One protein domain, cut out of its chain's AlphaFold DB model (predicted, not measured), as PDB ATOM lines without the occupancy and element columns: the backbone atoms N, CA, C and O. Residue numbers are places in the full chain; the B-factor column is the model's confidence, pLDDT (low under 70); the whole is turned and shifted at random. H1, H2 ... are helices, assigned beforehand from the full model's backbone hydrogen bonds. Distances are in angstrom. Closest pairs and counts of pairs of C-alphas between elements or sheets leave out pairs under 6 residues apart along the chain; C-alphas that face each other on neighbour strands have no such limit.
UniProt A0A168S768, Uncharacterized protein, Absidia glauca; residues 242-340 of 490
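AT A GLANCE: This is residues 242 to 340 of the 490 residues of an uncharacterized protein of Absidia glauca (UniProt A0A168S768). One very long helix, H1, makes the longest axis; after its end the backbone folds back through short H2 into H3, whose residues 316 to 340 stick out as a free arm, leaving an open frame. The printed part has 99 residues, with three named helices in the order H1, H2, H3 and no named strand: all helix. It is extended, with a radius of gyration of the C-alphas of 23.8 A, and only just flat, spanning 76 by 50 by 13 A.

HOW THE PARTS SIT: Start with H1, residues 242 to 293; H2, residues 299 to 307, is close but not clearly touching it, the closest C-alphas, Glu 283 and Met 306, being 7.8 A apart. They run opposite ways at a shallow tilt of 35.0 degrees, only just short of steep. H3, residues 312 to 340, is apart from both. Every O i to N i+4 pair is within hydrogen-bond range in H1 and H2, and 23 of 25 in H3.

IN THESE COORDINATES: Find C-alpha 242 at (-74.534, 10.077, 49.467); H1 runs 75.4 A from there. H2 measures 12.2 A. H3 runs 41.1 A to C-alpha 340 at (-69.693, 38.987, 94.870).

THE WHOLE: The farthest C-alphas, Ala 242 and Gly 294, are 77.0 A apart. Both links are tight, and the printed part has no cut. Look for pLDDT under 70 at residues 292 to 303 and 305 to 320.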
ATOM      1  N   ALA A 242     -73.496  10.149  48.440       71.50
ATOM      2  CA  ALA A 242     -74.534  10.077  49.467       71.50
ATOM      3  C   ALA A 242     -74.385  11.182  50.531       71.50
ATOM      4  O   ALA A 242     -75.384  11.767  50.954       71.50
ATOM      5  N   ARG A 243     -73.149  11.510  50.940       75.00
ATOM      6  CA  ARG A 243     -72.887  12.627  51.864       75.00
ATOM      7  C   ARG A 243     -73.177  13.981  51.223       75.00
ATOM      8  O   ARG A 243     -73.767  14.828  51.885       75.00
ATOM      9  N   ALA A 244     -72.805  14.175  49.960       77.94
ATOM     10  CA  ALA A 244     -73.087  15.402  49.223       77.94
ATOM     11  C   ALA A 244     -74.600  15.619  49.057       77.94
ATOM     12  O   ALA A 244     -75.091  16.713  49.320       77.94
ATOM     13  N   MET A 245     -75.358  14.566  48.729       79.50
ATOM     14  CA  MET A 245     -76.824  14.625  48.672       79.50
ATOM     15  C   MET A 245     -77.449  14.911  50.041       79.50
ATOM     16  O   MET A 245     -78.406  15.676  50.128       79.50
ATOM     17  N   GLN A 246     -76.924  14.320  51.120       81.81
ATOM     18  CA  GLN A 246     -77.418  14.581  52.473       81.81
ATOM     19  C   GLN A 246     -77.140  16.024  52.912       81.81
ATOM     20  O   GLN A 246     -78.008  16.653  53.512       81.81
ATOM     21  N   MET A 247     -75.960  16.558  52.588       87.50
ATOM     22  CA  MET A 247     -75.615  17.950  52.865       87.50
ATOM     23  C   MET A 247     -76.502  18.915  52.063       87.50
ATOM     24  O   MET A 247     -77.079  19.826  52.644       87.50
ATOM     25  N   ASP A 248     -76.701  18.668  50.765       90.62
ATOM     26  CA  ASP A 248     -77.597  19.465  49.913       90.62
ATOM     27  C   ASP A 248     -79.055  19.431  50.412       90.62
ATOM     28  O   ASP A 248     -79.760  20.440  50.378       90.62
ATOM     29  N   LEU A 249     -79.517  18.293  50.940       88.19
ATOM     30  CA  LEU A 249     -80.857  18.179  51.520       88.19
ATOM     31  C   LEU A 249     -80.996  18.974  52.826       88.19
ATOM     32  O   LEU A 249     -82.034  19.601  53.047       88.19
ATOM     33  N   LEU A 250     -79.956  18.985  53.665       89.69
ATOM     34  CA  LEU A 250     -79.908  19.816  54.869       89.69
ATOM     35  C   LEU A 250     -79.881  21.304  54.513       89.69
ATOM     36  O   LEU A 250     -80.684  22.053  55.061       89.69
ATOM     37  N   ASP A 251     -79.061  21.720  53.548       92.50
ATOM     38  CA  ASP A 251     -78.993  23.114  53.087       92.50
ATOM     39  C   ASP A 251     -80.318  23.585  52.469       92.50
ATOM     40  O   ASP A 251     -80.790  24.693  52.727       92.50
ATOM     41  N   LYS A 252     -80.990  22.731  51.691       92.25
ATOM     42  CA  LYS A 252     -82.340  23.025  51.181       92.25
ATOM     43  C   LYS A 252     -83.370  23.117  52.304       92.25
ATOM     44  O   LYS A 252     -84.282  23.938  52.218       92.25
ATOM     45  N   SER A 253     -83.246  22.283  53.337       88.88
ATOM     46  CA  SER A 253     -84.132  22.314  54.503       88.88
ATOM     47  C   SER A 253     -83.948  23.595  55.312       88.88
ATOM     48  O   SER A 253     -84.933  24.262  55.618       88.88
ATOM     49  N   THR A 254     -82.705  23.977  55.616       91.06
ATOM     50  CA  THR A 254     -82.393  25.200  56.372       91.06
ATOM     51  C   THR A 254     -82.777  26.451  55.590       91.06
ATOM     52  O   THR A 254     -83.351  27.381  56.156       91.06
ATOM     53  N   LYS A 255     -82.552  26.465  54.270       92.94
ATOM     54  CA  LYS A 255     -82.983  27.568  53.408       92.94
ATOM     55  C   LYS A 255     -84.504  27.706  53.373       92.94
ATOM     56  O   LYS A 255     -85.005  28.814  53.522       92.94
ATOM     57  N   ARG A 256     -85.238  26.596  53.237       92.25
ATOM     58  CA  ARG A 256     -86.710  26.606  53.286       92.25
ATOM     59  C   ARG A 256     -87.225  27.090  54.641       92.25
ATOM     60  O   ARG A 256     -88.212  27.813  54.688       92.25
ATOM     61  N   GLU A 257     -86.572  26.703  55.735       90.75
ATOM     62  CA  GLU A 257     -86.923  27.193  57.069       90.75
ATOM     63  C   GLU A 257     -86.700  28.707  57.190       90.75
ATOM     64  O   GLU A 257     -87.578  29.415  57.681       90.75
ATOM     65  N   MET A 258     -85.565  29.217  56.704       92.69
ATOM     66  CA  MET A 258     -85.296  30.657  56.650       92.69
ATOM     67  C   MET A 258     -86.332  31.404  55.806       92.69
ATOM     68  O   MET A 258     -86.891  32.385  56.286       92.69
ATOM     69  N   GLU A 259     -86.641  30.918  54.602       91.62
ATOM     70  CA  GLU A 259     -87.661  31.508  53.722       91.62
ATOM     71  C   GLU A 259     -89.042  31.540  54.407       91.62
ATOM     72  O   GLU A 259     -89.721  32.568  54.388       91.62
ATOM     73  N   ALA A 260     -89.424  30.466  55.104       88.06
ATOM     74  CA  ALA A 260     -90.676  30.411  55.859       88.06
ATOM     75  C   ALA A 260     -90.706  31.401  57.038       88.06
ATOM     76  O   ALA A 260     -91.746  32.003  57.310       88.06
ATOM     77  N   ARG A 261     -89.576  31.604  57.733       89.56
ATOM     78  CA  ARG A 261     -89.469  32.619  58.797       89.56
ATOM     79  C   ARG A 261     -89.614  34.028  58.231       89.56
ATOM     80  O   ARG A 261     -90.386  34.805  58.788       89.56
ATOM     81  N   THR A 262     -88.952  34.325  57.113       93.06
ATOM     82  CA  THR A 262     -89.076  35.632  56.450       93.06
ATOM     83  C   THR A 262     -90.499  35.885  55.952       93.06
ATOM     84  O   THR A 262     -91.034  36.962  56.182       93.06
ATOM     85  N   GLU A 263     -91.173  34.880  55.380       91.19
ATOM     86  CA  GLU A 263     -92.574  35.007  54.957       91.19
ATOM     87  C   GLU A 263     -93.512  35.236  56.155       91.19
ATOM     88  O   GLU A 263     -94.435  36.047  56.085       91.19
ATOM     89  N   CYS A 264     -93.262  34.571  57.289       87.56
ATOM     90  CA  CYS A 264     -94.016  34.810  58.521       87.56
ATOM     91  C   CYS A 264     -93.816  36.234  59.061       87.56
ATOM     92  O   CYS A 264     -94.767  36.835  59.567       87.56
ATOM     93  N   GLU A 265     -92.601  36.774  58.981       88.75
ATOM     94  CA  GLU A 265     -92.302  38.156  59.367       88.75
ATOM     95  C   GLU A 265     -92.982  39.161  58.432       88.75
ATOM     96  O   GLU A 265     -93.647  40.082  58.913       88.75
ATOM     97  N   ASP A 266     -92.919  38.933  57.119       90.19
ATOM     98  CA  ASP A 266     -93.604  39.749  56.115       90.19
ATOM     99  C   ASP A 266     -95.126  39.721  56.306       90.19
ATOM    100  O   ASP A 266     -95.789  40.763  56.245       90.19
ATOM    101  N   LEU A 267     -95.697  38.550  56.610       90.75
ATOM    102  CA  LEU A 267     -97.122  38.405  56.903       90.75
ATOM    103  C   LEU A 267     -97.507  39.162  58.177       90.75
ATOM    104  O   LEU A 267     -98.504  39.887  58.178       90.75
ATOM    105  N   ARG A 268     -96.716  39.052  59.254       86.25
ATOM    106  CA  ARG A 268     -96.935  39.838  60.480       86.25
ATOM    107  C   ARG A 268     -96.880  41.334  60.189       86.25
ATOM    108  O   ARG A 268     -97.773  42.061  60.618       86.25
ATOM    109  N   ALA A 269     -95.891  41.790  59.424       85.75
ATOM    110  CA  ALA A 269     -95.764  43.191  59.037       85.75
ATOM    111  C   ALA A 269     -96.969  43.669  58.206       85.75
ATOM    112  O   ALA A 269     -97.500  44.755  58.448       85.75
ATOM    113  N   ALA A 270     -97.451  42.851  57.265       87.19
ATOM    114  CA  ALA A 270     -98.639  43.148  56.469       87.19
ATOM    115  C   ALA A 270     -99.911  43.230  57.330       87.19
ATOM    116  O   ALA A 270    -100.709  44.153  57.150       87.19
ATOM    117  N   VAL A 271    -100.078  42.319  58.295       84.31
ATOM    118  CA  VAL A 271    -101.204  42.322  59.242       84.31
ATOM    119  C   VAL A 271    -101.171  43.563  60.131       84.31
ATOM    120  O   VAL A 271    -102.191  44.240  60.240       84.31
ATOM    121  N   ILE A 272    -100.012  43.919  60.696       82.62
ATOM    122  CA  ILE A 272     -99.842  45.140  61.502       82.62
ATOM    123  C   ILE A 272    -100.181  46.379  60.669       82.62
ATOM    124  O   ILE A 272    -100.916  47.257  61.120       82.62
ATOM    125  N   LYS A 273     -99.696  46.445  59.425       86.56
ATOM    126  CA  LYS A 273     -99.974  47.564  58.520       86.56
ATOM    127  C   LYS A 273    -101.464  47.675  58.194       86.56
ATOM    128  O   LYS A 273    -102.014  48.770  58.268       86.56
ATOM    129  N   MET A 274    -102.115  46.562  57.858       86.00
ATOM    130  CA  MET A 274    -103.552  46.515  57.573       86.00
ATOM    131  C   MET A 274    -104.371  46.924  58.797       86.00
ATOM    132  O   MET A 274    -105.272  47.752  58.679       86.00
ATOM    133  N   HIS A 275    -104.030  46.393  59.970       81.25
ATOM    134  CA  HIS A 275    -104.664  46.753  61.232       81.25
ATOM    135  C   HIS A 275    -104.510  48.247  61.525       81.25
ATOM    136  O   HIS A 275    -105.515  48.917  61.727       81.25
ATOM    137  N   THR A 276    -103.299  48.797  61.416       82.06
ATOM    138  CA  THR A 276    -103.044  50.235  61.610       82.06
ATOM    139  C   THR A 276    -103.855  51.085  60.627       82.06
ATOM    140  O   THR A 276    -104.377  52.141  60.988       82.06
ATOM    141  N   SER A 277    -103.988  50.647  59.371       84.31
ATOM    142  CA  SER A 277    -104.823  51.324  58.373       84.31
ATOM    143  C   SER A 277    -106.313  51.277  58.718       84.31
ATOM    144  O   SER A 277    -106.985  52.296  58.584       84.31
ATOM    145  N   ILE A 278    -106.825  50.135  59.185       82.06
ATOM    146  CA  ILE A 278    -108.217  49.991  59.639       82.06
ATOM    147  C   ILE A 278    -108.456  50.845  60.885       82.06
ATOM    148  O   ILE A 278    -109.446  51.567  60.939       82.06
ATOM    149  N   TYR A 279    -107.532  50.819  61.844       80.19
ATOM    150  CA  TYR A 279    -107.585  51.613  63.066       80.19
ATOM    151  C   TYR A 279    -107.686  53.106  62.741       80.19
ATOM    152  O   TYR A 279    -108.617  53.763  63.194       80.19
ATOM    153  N   ARG A 280    -106.816  53.622  61.857       83.81
ATOM    154  CA  ARG A 280    -106.873  55.018  61.386       83.81
ATOM    155  C   ARG A 280    -108.152  55.351  60.621       83.81
ATOM    156  O   ARG A 280    -108.649  56.467  60.723       83.81
ATOM    157  N   LEU A 281    -108.678  54.415  59.830       85.38
ATOM    158  CA  LEU A 281    -109.927  54.623  59.096       85.38
ATOM    159  C   LEU A 281    -111.124  54.720  60.048       85.38
ATOM    160  O   LEU A 281    -111.974  55.587  59.867       85.38
ATOM    161  N   VAL A 282    -111.187  53.844  61.052       81.50
ATOM    162  CA  VAL A 282    -112.232  53.846  62.083       81.50
ATOM    163  C   VAL A 282    -112.126  55.099  62.947       81.50
ATOM    164  O   VAL A 282    -113.137  55.753  63.174       81.50
ATOM    165  N   GLU A 283    -110.914  55.479  63.351       81.00
ATOM    166  CA  GLU A 283    -110.638  56.726  64.071       81.00
ATOM    167  C   GLU A 283    -111.120  57.943  63.264       81.00
ATOM    168  O   GLU A 283    -111.937  58.720  63.751       81.00
ATOM    169  N   SER A 284    -110.752  58.032  61.981       82.88
ATOM    170  CA  SER A 284    -111.196  59.108  61.086       82.88
ATOM    171  C   SER A 284    -112.715  59.122  60.846       82.88
ATOM    172  O   SER A 284    -113.305  60.195  60.713       82.88
ATOM    173  N   GLN A 285    -113.369  57.957  60.788       80.94
ATOM    174  CA  GLN A 285    -114.829  57.863  60.678       80.94
ATOM    175  C   GLN A 285    -115.515  58.359  61.953       80.94
ATOM    176  O   GLN A 285    -116.487  59.103  61.858       80.94
ATOM    177  N   ILE A 286    -115.015  57.972  63.130       76.44
ATOM    178  CA  ILE A 286    -115.550  58.420  64.422       76.44
ATOM    179  C   ILE A 286    -115.409  59.940  64.543       76.44
ATOM    180  O   ILE A 286    -116.402  60.607  64.823       76.44
ATOM    181  N   GLU A 287    -114.235  60.493  64.227       77.00
ATOM    182  CA  GLU A 287    -114.005  61.944  64.209       77.00
ATOM    183  C   GLU A 287    -114.955  62.663  63.230       77.00
ATOM    184  O   GLU A 287    -115.601  63.646  63.590       77.00
ATOM    185  N   GLY A 288    -115.133  62.130  62.014       76.56
ATOM    186  CA  GLY A 288    -116.050  62.698  61.020       76.56
ATOM    187  C   GLY A 288    -117.535  62.627  61.412       76.56
ATOM    188  O   GLY A 288    -118.308  63.529  61.082       76.56
ATOM    189  N   PHE A 289    -117.956  61.583  62.133       71.81
ATOM    190  CA  PHE A 289    -119.313  61.475  62.678       71.81
ATOM    191  C   PHE A 289    -119.544  62.444  63.843       71.81
ATOM    192  O   PHE A 289    -120.625  63.033  63.940       71.81
ATOM    193  N   GLU A 290    -118.549  62.639  64.707       72.62
ATOM    194  CA  GLU A 290    -118.622  63.579  65.830       72.62
ATOM    195  C   GLU A 290    -118.731  65.035  65.353       72.62
ATOM    196  O   GLU A 290    -119.554  65.791  65.881       72.62
ATOM    197  N   ASP A 291    -118.002  65.399  64.295       72.12
ATOM    198  CA  ASP A 291    -118.081  66.724  63.668       72.12
ATOM    199  C   ASP A 291    -119.430  66.978  62.968       72.12
ATOM    200  O   ASP A 291    -119.940  68.100  62.982       72.12
ATOM    201  N   MET A 292    -120.053  65.944  62.394       69.50
ATOM    202  CA  MET A 292    -121.338  66.051  61.687       69.50
ATOM    203  C   MET A 292    -122.553  66.086  62.629       69.50
ATOM    204  O   MET A 292    -123.551  66.739  62.322       69.50
ATOM    205  N   VAL A 293    -122.491  65.391  63.769       67.75
ATOM    206  CA  VAL A 293    -123.599  65.292  64.742       67.75
ATOM    207  C   VAL A 293    -123.474  66.339  65.864       67.75
ATOM    208  O   VAL A 293    -124.420  66.559  66.618       67.75
ATOM    209  N   GLY A 294    -122.332  67.028  65.975       59.12
ATOM    210  CA  GLY A 294    -122.090  68.068  66.984       59.12
ATOM    211  C   GLY A 294    -121.955  67.530  68.415       59.12
ATOM    212  O   GLY A 294    -121.899  68.305  69.372       59.12
ATOM    213  N   ALA A 295    -121.894  66.208  68.572       60.66
ATOM    214  CA  ALA A 295    -121.727  65.528  69.844       60.66
ATOM    215  C   ALA A 295    -120.243  65.206  70.045       60.66
ATOM    216  O   ALA A 295    -119.786  64.121  69.701       60.66
ATOM    217  N   LYS A 296    -119.481  66.153  70.605       62.22
ATOM    218  CA  LYS A 296    -118.093  65.896  71.014       62.22
ATOM    219  C   LYS A 296    -118.099  64.907  72.177       62.22
ATOM    220  O   LYS A 296    -118.342  65.310  73.317       62.22
ATOM    221  N   LYS A 297    -117.865  63.622  71.907       63.16
ATOM    222  CA  LYS A 297    -117.591  62.659  72.977       63.16
ATOM    223  C   LYS A 297    -116.279  63.045  73.657       63.16
ATOM    224  O   LYS A 297    -115.385  63.641  73.056       63.16
ATOM    225  N   SER A 298    -116.161  62.735  74.946       63.53
ATOM    226  CA  SER A 298    -114.893  62.918  75.648       63.53
ATOM    227  C   SER A 298    -113.835  62.030  74.994       63.53
ATOM    228  O   SER A 298    -114.112  60.872  74.690       63.53
ATOM    229  N   ARG A 299    -112.595  62.517  74.853       63.72
ATOM    230  CA  ARG A 299    -111.445  61.728  74.356       63.72
ATOM    231  C   ARG A 299    -111.260  60.399  75.111       63.72
ATOM    232  O   ARG A 299    -110.649  59.459  74.616       63.72
ATOM    233  N   LYS A 300    -111.775  60.332  76.342       65.25
ATOM    234  CA  LYS A 300    -111.785  59.127  77.174       65.25
ATOM    235  C   LYS A 300    -112.809  58.086  76.697       65.25
ATOM    236  O   LYS A 300    -112.521  56.897  76.755       65.25
ATOM    237  N   ASP A 301    -113.958  58.530  76.193       66.25
ATOM    238  CA  ASP A 301    -115.014  57.663  75.664       66.25
ATOM    239  C   ASP A 301    -114.648  57.138  74.273       66.25
ATOM    240  O   ASP A 301    -114.843  55.956  74.002       66.25
ATOM    241  N   THR A 302    -114.026  57.969  73.427       67.00
ATOM    242  CA  THR A 302    -113.482  57.515  72.137       67.00
ATOM    243  C   THR A 302    -112.352  56.507  72.331       67.00
ATOM    244  O   THR A 302    -112.358  55.466  71.684       67.00
ATOM    245  N   ASN A 303    -111.446  56.722  73.292       68.38
ATOM    246  CA  ASN A 303    -110.417  55.732  73.636       68.38
ATOM    247  C   ASN A 303    -111.005  54.389  74.093       68.38
ATOM    248  O   ASN A 303    -110.500  53.344  73.692       68.38
ATOM    249  N   ARG A 304    -112.077  54.402  74.893       71.50
ATOM    250  CA  ARG A 304    -112.755  53.180  75.352       71.50
ATOM    251  C   ARG A 304    -113.487  52.466  74.212       71.50
ATOM    252  O   ARG A 304    -113.470  51.241  74.132       71.50
ATOM    253  N   ASP A 305    -114.082  53.221  73.290       68.88
ATOM    254  CA  ASP A 305    -114.664  52.674  72.063       68.88
ATOM    255  C   ASP A 305    -113.590  52.098  71.118       68.88
ATOM    256  O   ASP A 305    -113.882  51.145  70.396       68.88
ATOM    257  N   MET A 306    -112.361  52.625  71.154       69.38
ATOM    258  CA  MET A 306    -111.208  52.167  70.366       69.38
ATOM    259  C   MET A 306    -110.440  50.995  71.005       69.38
ATOM    260  O   MET A 306    -109.762  50.255  70.294       69.38
ATOM    261  N   GLU A 307    -110.560  50.771  72.320       69.88
ATOM    262  CA  GLU A 307    -109.892  49.672  73.043       69.88
ATOM    263  C   GLU A 307    -110.247  48.287  72.494       69.88
ATOM    264  O   GLU A 307    -109.374  47.430  72.398       69.88
ATOM    265  N   LYS A 308    -111.485  48.090  72.028       69.69
ATOM    266  CA  LYS A 308    -111.934  46.830  71.402       69.69
ATOM    267  C   LYS A 308    -111.270  46.523  70.054       69.69
ATOM    268  O   LYS A 308    -111.398  45.411  69.552       69.69
ATOM    269  N   TYR A 309    -110.597  47.509  69.460       67.38
ATOM    270  CA  TYR A 309    -109.879  47.372  68.196       67.38
ATOM    271  C   TYR A 309    -108.359  47.326  68.381       67.38
ATOM    272  O   TYR A 309    -107.650  47.222  67.383       67.38
ATOM    273  N   LYS A 310    -107.835  47.391  69.613       64.94
ATOM    274  CA  LYS A 310    -106.399  47.220  69.872       64.94
ATOM    275  C   LYS A 310    -106.015  45.752  69.696       64.94
ATOM    276  O   LYS A 310    -106.740  44.859  70.128       64.94
ATOM    277  N   LEU A 311    -104.881  45.490  69.043       61.75
ATOM    278  CA  LEU A 311    -104.357  44.127  68.948       61.75
ATOM    279  C   LEU A 311    -103.967  43.641  70.355       61.75
ATOM    280  O   LEU A 311    -103.364  44.422  71.095       61.75
ATOM    281  N   PRO A 312    -104.215  42.364  70.712       58.09
ATOM    282  CA  PRO A 312    -103.773  41.792  71.990       58.09
ATOM    283  C   PRO A 312    -102.279  42.028  72.258       58.09
ATOM    284  O   PRO A 312    -101.876  42.338  73.374       58.09
ATOM    285  N   MET A 313    -101.465  42.018  71.195       55.72
ATOM    286  CA  MET A 313    -100.040  42.334  71.274       55.72
ATOM    287  C   MET A 313     -99.733  43.757  71.761       55.72
ATOM    288  O   MET A 313     -98.714  43.940  72.399       55.72
ATOM    289  N   GLU A 314    -100.546  44.783  71.512       58.97
ATOM    290  CA  GLU A 314    -100.147  46.162  71.856       58.97
ATOM    291  C   GLU A 314    -100.360  46.507  73.335       58.97
ATOM    292  O   GLU A 314     -99.596  47.296  73.893       58.97
ATOM    293  N   SER A 315    -101.367  45.913  73.982       55.47
ATOM    294  CA  SER A 315    -101.646  46.151  75.406       55.47
ATOM    295  C   SER A 315    -100.875  45.196  76.315       55.47
ATOM    296  O   SER A 315    -100.429  45.601  77.386       55.47
ATOM    297  N   GLU A 316    -100.699  43.941  75.894       55.16
ATOM    298  CA  GLU A 316    -100.032  42.920  76.704       55.16
ATOM    299  C   GLU A 316     -98.525  42.870  76.437       55.16
ATOM    300  O   GLU A 316     -97.770  42.619  77.369       55.16
ATOM    301  N   ALA A 317     -98.032  43.185  75.227       57.25
ATOM    302  CA  ALA A 317     -96.588  43.109  74.978       57.25
ATOM    303  C   ALA A 317     -95.799  44.172  75.740       57.25
ATOM    304  O   ALA A 317     -94.691  43.878  76.154       57.25
ATOM    305  N   TRP A 318     -96.334  45.374  75.982       66.94
ATOM    306  CA  TRP A 318     -95.628  46.356  76.817       66.94
ATOM    307  C   TRP A 318     -95.532  45.906  78.275       66.94
ATOM    308  O   TRP A 318     -94.482  46.062  78.886       66.94
ATOM    309  N   GLN A 319     -96.588  45.292  78.812       69.06
ATOM    310  CA  GLN A 319     -96.579  44.737  80.169       69.06
ATOM    311  C   GLN A 319     -95.659  43.519  80.275       69.06
ATOM    312  O   GLN A 319     -94.919  43.389  81.241       69.06
ATOM    313  N   VAL A 320     -95.663  42.651  79.264       69.56
ATOM    314  CA  VAL A 320     -94.764  41.494  79.189       69.56
ATOM    315  C   VAL A 320     -93.313  41.941  78.998       69.56
ATOM    316  O   VAL A 320     -92.431  41.369  79.621       69.56
ATOM    317  N   MET A 321     -93.043  42.974  78.197       75.38
ATOM    318  CA  MET A 321     -91.693  43.528  78.031       75.38
ATOM    319  C   MET A 321     -91.195  44.199  79.315       75.38
ATOM    320  O   MET A 321     -90.051  43.976  79.686       75.38
ATOM    321  N   ASP A 322     -92.050  44.929  80.034       82.06
ATOM    322  CA  ASP A 322     -91.717  45.514  81.342       82.06
ATOM    323  C   ASP A 322     -91.454  44.421  82.396       82.06
ATOM    324  O   ASP A 322     -90.480  44.478  83.144       82.06
ATOM    325  N   GLN A 323     -92.246  43.342  82.388       79.25
ATOM    326  CA  GLN A 323     -91.995  42.152  83.210       79.25
ATOM    327  C   GLN A 323     -90.688  41.444  82.832       79.25
ATOM    328  O   GLN A 323     -89.956  41.001  83.717       79.25
ATOM    329  N   ILE A 324     -90.376  41.334  81.538       79.75
ATOM    330  CA  ILE A 324     -89.113  40.764  81.057       79.75
ATOM    331  C   ILE A 324     -87.942  41.638  81.510       79.75
ATOM    332  O   ILE A 324     -86.976  41.097  82.038       79.75
ATOM    333  N   ASP A 325     -88.028  42.961  81.384       88.25
ATOM    334  CA  ASP A 325     -86.983  43.883  81.837       88.25
ATOM    335  C   ASP A 325     -86.800  43.825  83.360       88.25
ATOM    336  O   ASP A 325     -85.669  43.777  83.849       88.25
ATOM    337  N   MET A 326     -87.890  43.731  84.128       90.19
ATOM    338  CA  MET A 326     -87.830  43.486  85.571       90.19
ATOM    339  C   MET A 326     -87.129  42.163  85.906       90.19
ATOM    340  O   MET A 326     -86.261  42.133  86.779       90.19
ATOM    341  N   LEU A 327     -87.473  41.073  85.213       89.25
ATOM    342  CA  LEU A 327     -86.853  39.760  85.420       89.25
ATOM    343  C   LEU A 327     -85.375  39.756  85.016       89.25
ATOM    344  O   LEU A 327     -84.558  39.157  85.712       89.25
ATOM    345  N   LEU A 328     -85.012  40.436  83.929       89.62
ATOM    346  CA  LEU A 328     -83.627  40.578  83.484       89.62
ATOM    347  C   LEU A 328     -82.795  41.402  84.474       89.62
ATOM    348  O   LEU A 328     -81.640  41.056  84.730       89.62
ATOM    349  N   ASN A 329     -83.374  42.446  85.068       91.44
ATOM    350  CA  ASN A 329     -82.721  43.227  86.118       91.44
ATOM    351  C   ASN A 329     -82.546  42.412  87.405       91.44
ATOM    352  O   ASN A 329     -81.446  42.382  87.950       91.44
ATOM    353  N   ALA A 330     -83.572  41.674  87.835       89.69
ATOM    354  CA  ALA A 330     -83.473  40.776  88.987       89.69
ATOM    355  C   ALA A 330     -82.427  39.668  88.766       89.69
ATOM    356  O   ALA A 330     -81.645  39.353  89.661       89.69
ATOM    357  N   LEU A 331     -82.367  39.108  87.553       90.81
ATOM    358  CA  LEU A 331     -81.356  38.122  87.178       90.81
ATOM    359  C   LEU A 331     -79.950  38.727  87.231       90.81
ATOM    360  O   LEU A 331     -79.039  38.087  87.742       90.81
ATOM    361  N   ARG A 332     -79.768  39.949  86.718       91.75
ATOM    362  CA  ARG A 332     -78.491  40.671  86.781       91.75
ATOM    363  C   ARG A 332     -78.060  40.909  88.228       91.75
ATOM    364  O   ARG A 332     -76.906  40.645  88.548       91.75
ATOM    365  N   GLU A 333     -78.969  41.348  89.094       90.31
ATOM    366  CA  GLU A 333     -78.688  41.556  90.520       90.31
ATOM    367  C   GLU A 333     -78.308  40.251  91.232       90.31
ATOM    368  O   GLU A 333     -77.332  40.225  91.981       90.31
ATOM    369  N   GLU A 334     -79.013  39.148  90.967       85.88
ATOM    370  CA  GLU A 334     -78.645  37.828  91.490       85.88
ATOM    371  C   GLU A 334     -77.299  37.345  90.936       85.88
ATOM    372  O   GLU A 334     -76.500  36.772  91.674       85.88
ATOM    373  N   TRP A 335     -76.988  37.624  89.669       85.38
ATOM    374  CA  TRP A 335     -75.696  37.275  89.078       85.38
ATOM    375  C   TRP A 335     -74.550  38.058  89.721       85.38
ATOM    376  O   TRP A 335     -73.540  37.466  90.103       85.38
ATOM    377  N   ASP A 336     -74.714  39.367  89.909       85.94
ATOM    378  CA  ASP A 336     -73.729  40.219  90.577       85.94
ATOM    379  C   ASP A 336     -73.577  39.818  92.049       85.94
ATOM    380  O   ASP A 336     -72.459  39.731  92.567       85.94
ATOM    381  N   ARG A 337     -74.679  39.462  92.717       82.81
ATOM    382  CA  ARG A 337     -74.669  38.918  94.077       82.81
ATOM    383  C   ARG A 337     -73.944  37.579  94.141       82.81
ATOM    384  O   ARG A 337     -73.172  37.374  95.069       82.81
ATOM    385  N   GLN A 338     -74.141  36.686  93.175       78.12
ATOM    386  CA  GLN A 338     -73.433  35.408  93.094       78.12
ATOM    387  C   GLN A 338     -71.949  35.582  92.780       78.12
ATOM    388  O   GLN A 338     -71.141  34.841  93.325       78.12
ATOM    389  N   ILE A 339     -71.569  36.553  91.948       76.00
ATOM    390  CA  ILE A 339     -70.162  36.880  91.679       76.00
ATOM    391  C   ILE A 339     -69.506  37.464  92.934       76.00
ATOM    392  O   ILE A 339     -68.387  37.083  93.268       76.00
ATOM    393  N   THR A 340     -70.209  38.337  93.656       76.31
ATOM    394  CA  THR A 340     -69.693  38.987  94.870       76.31
ATOM    395  C   THR A 340     -69.643  38.027  96.064       76.31
ATOM    396  O   THR A 340     -68.686  38.050  96.832       76.31
TER     397      THR A 340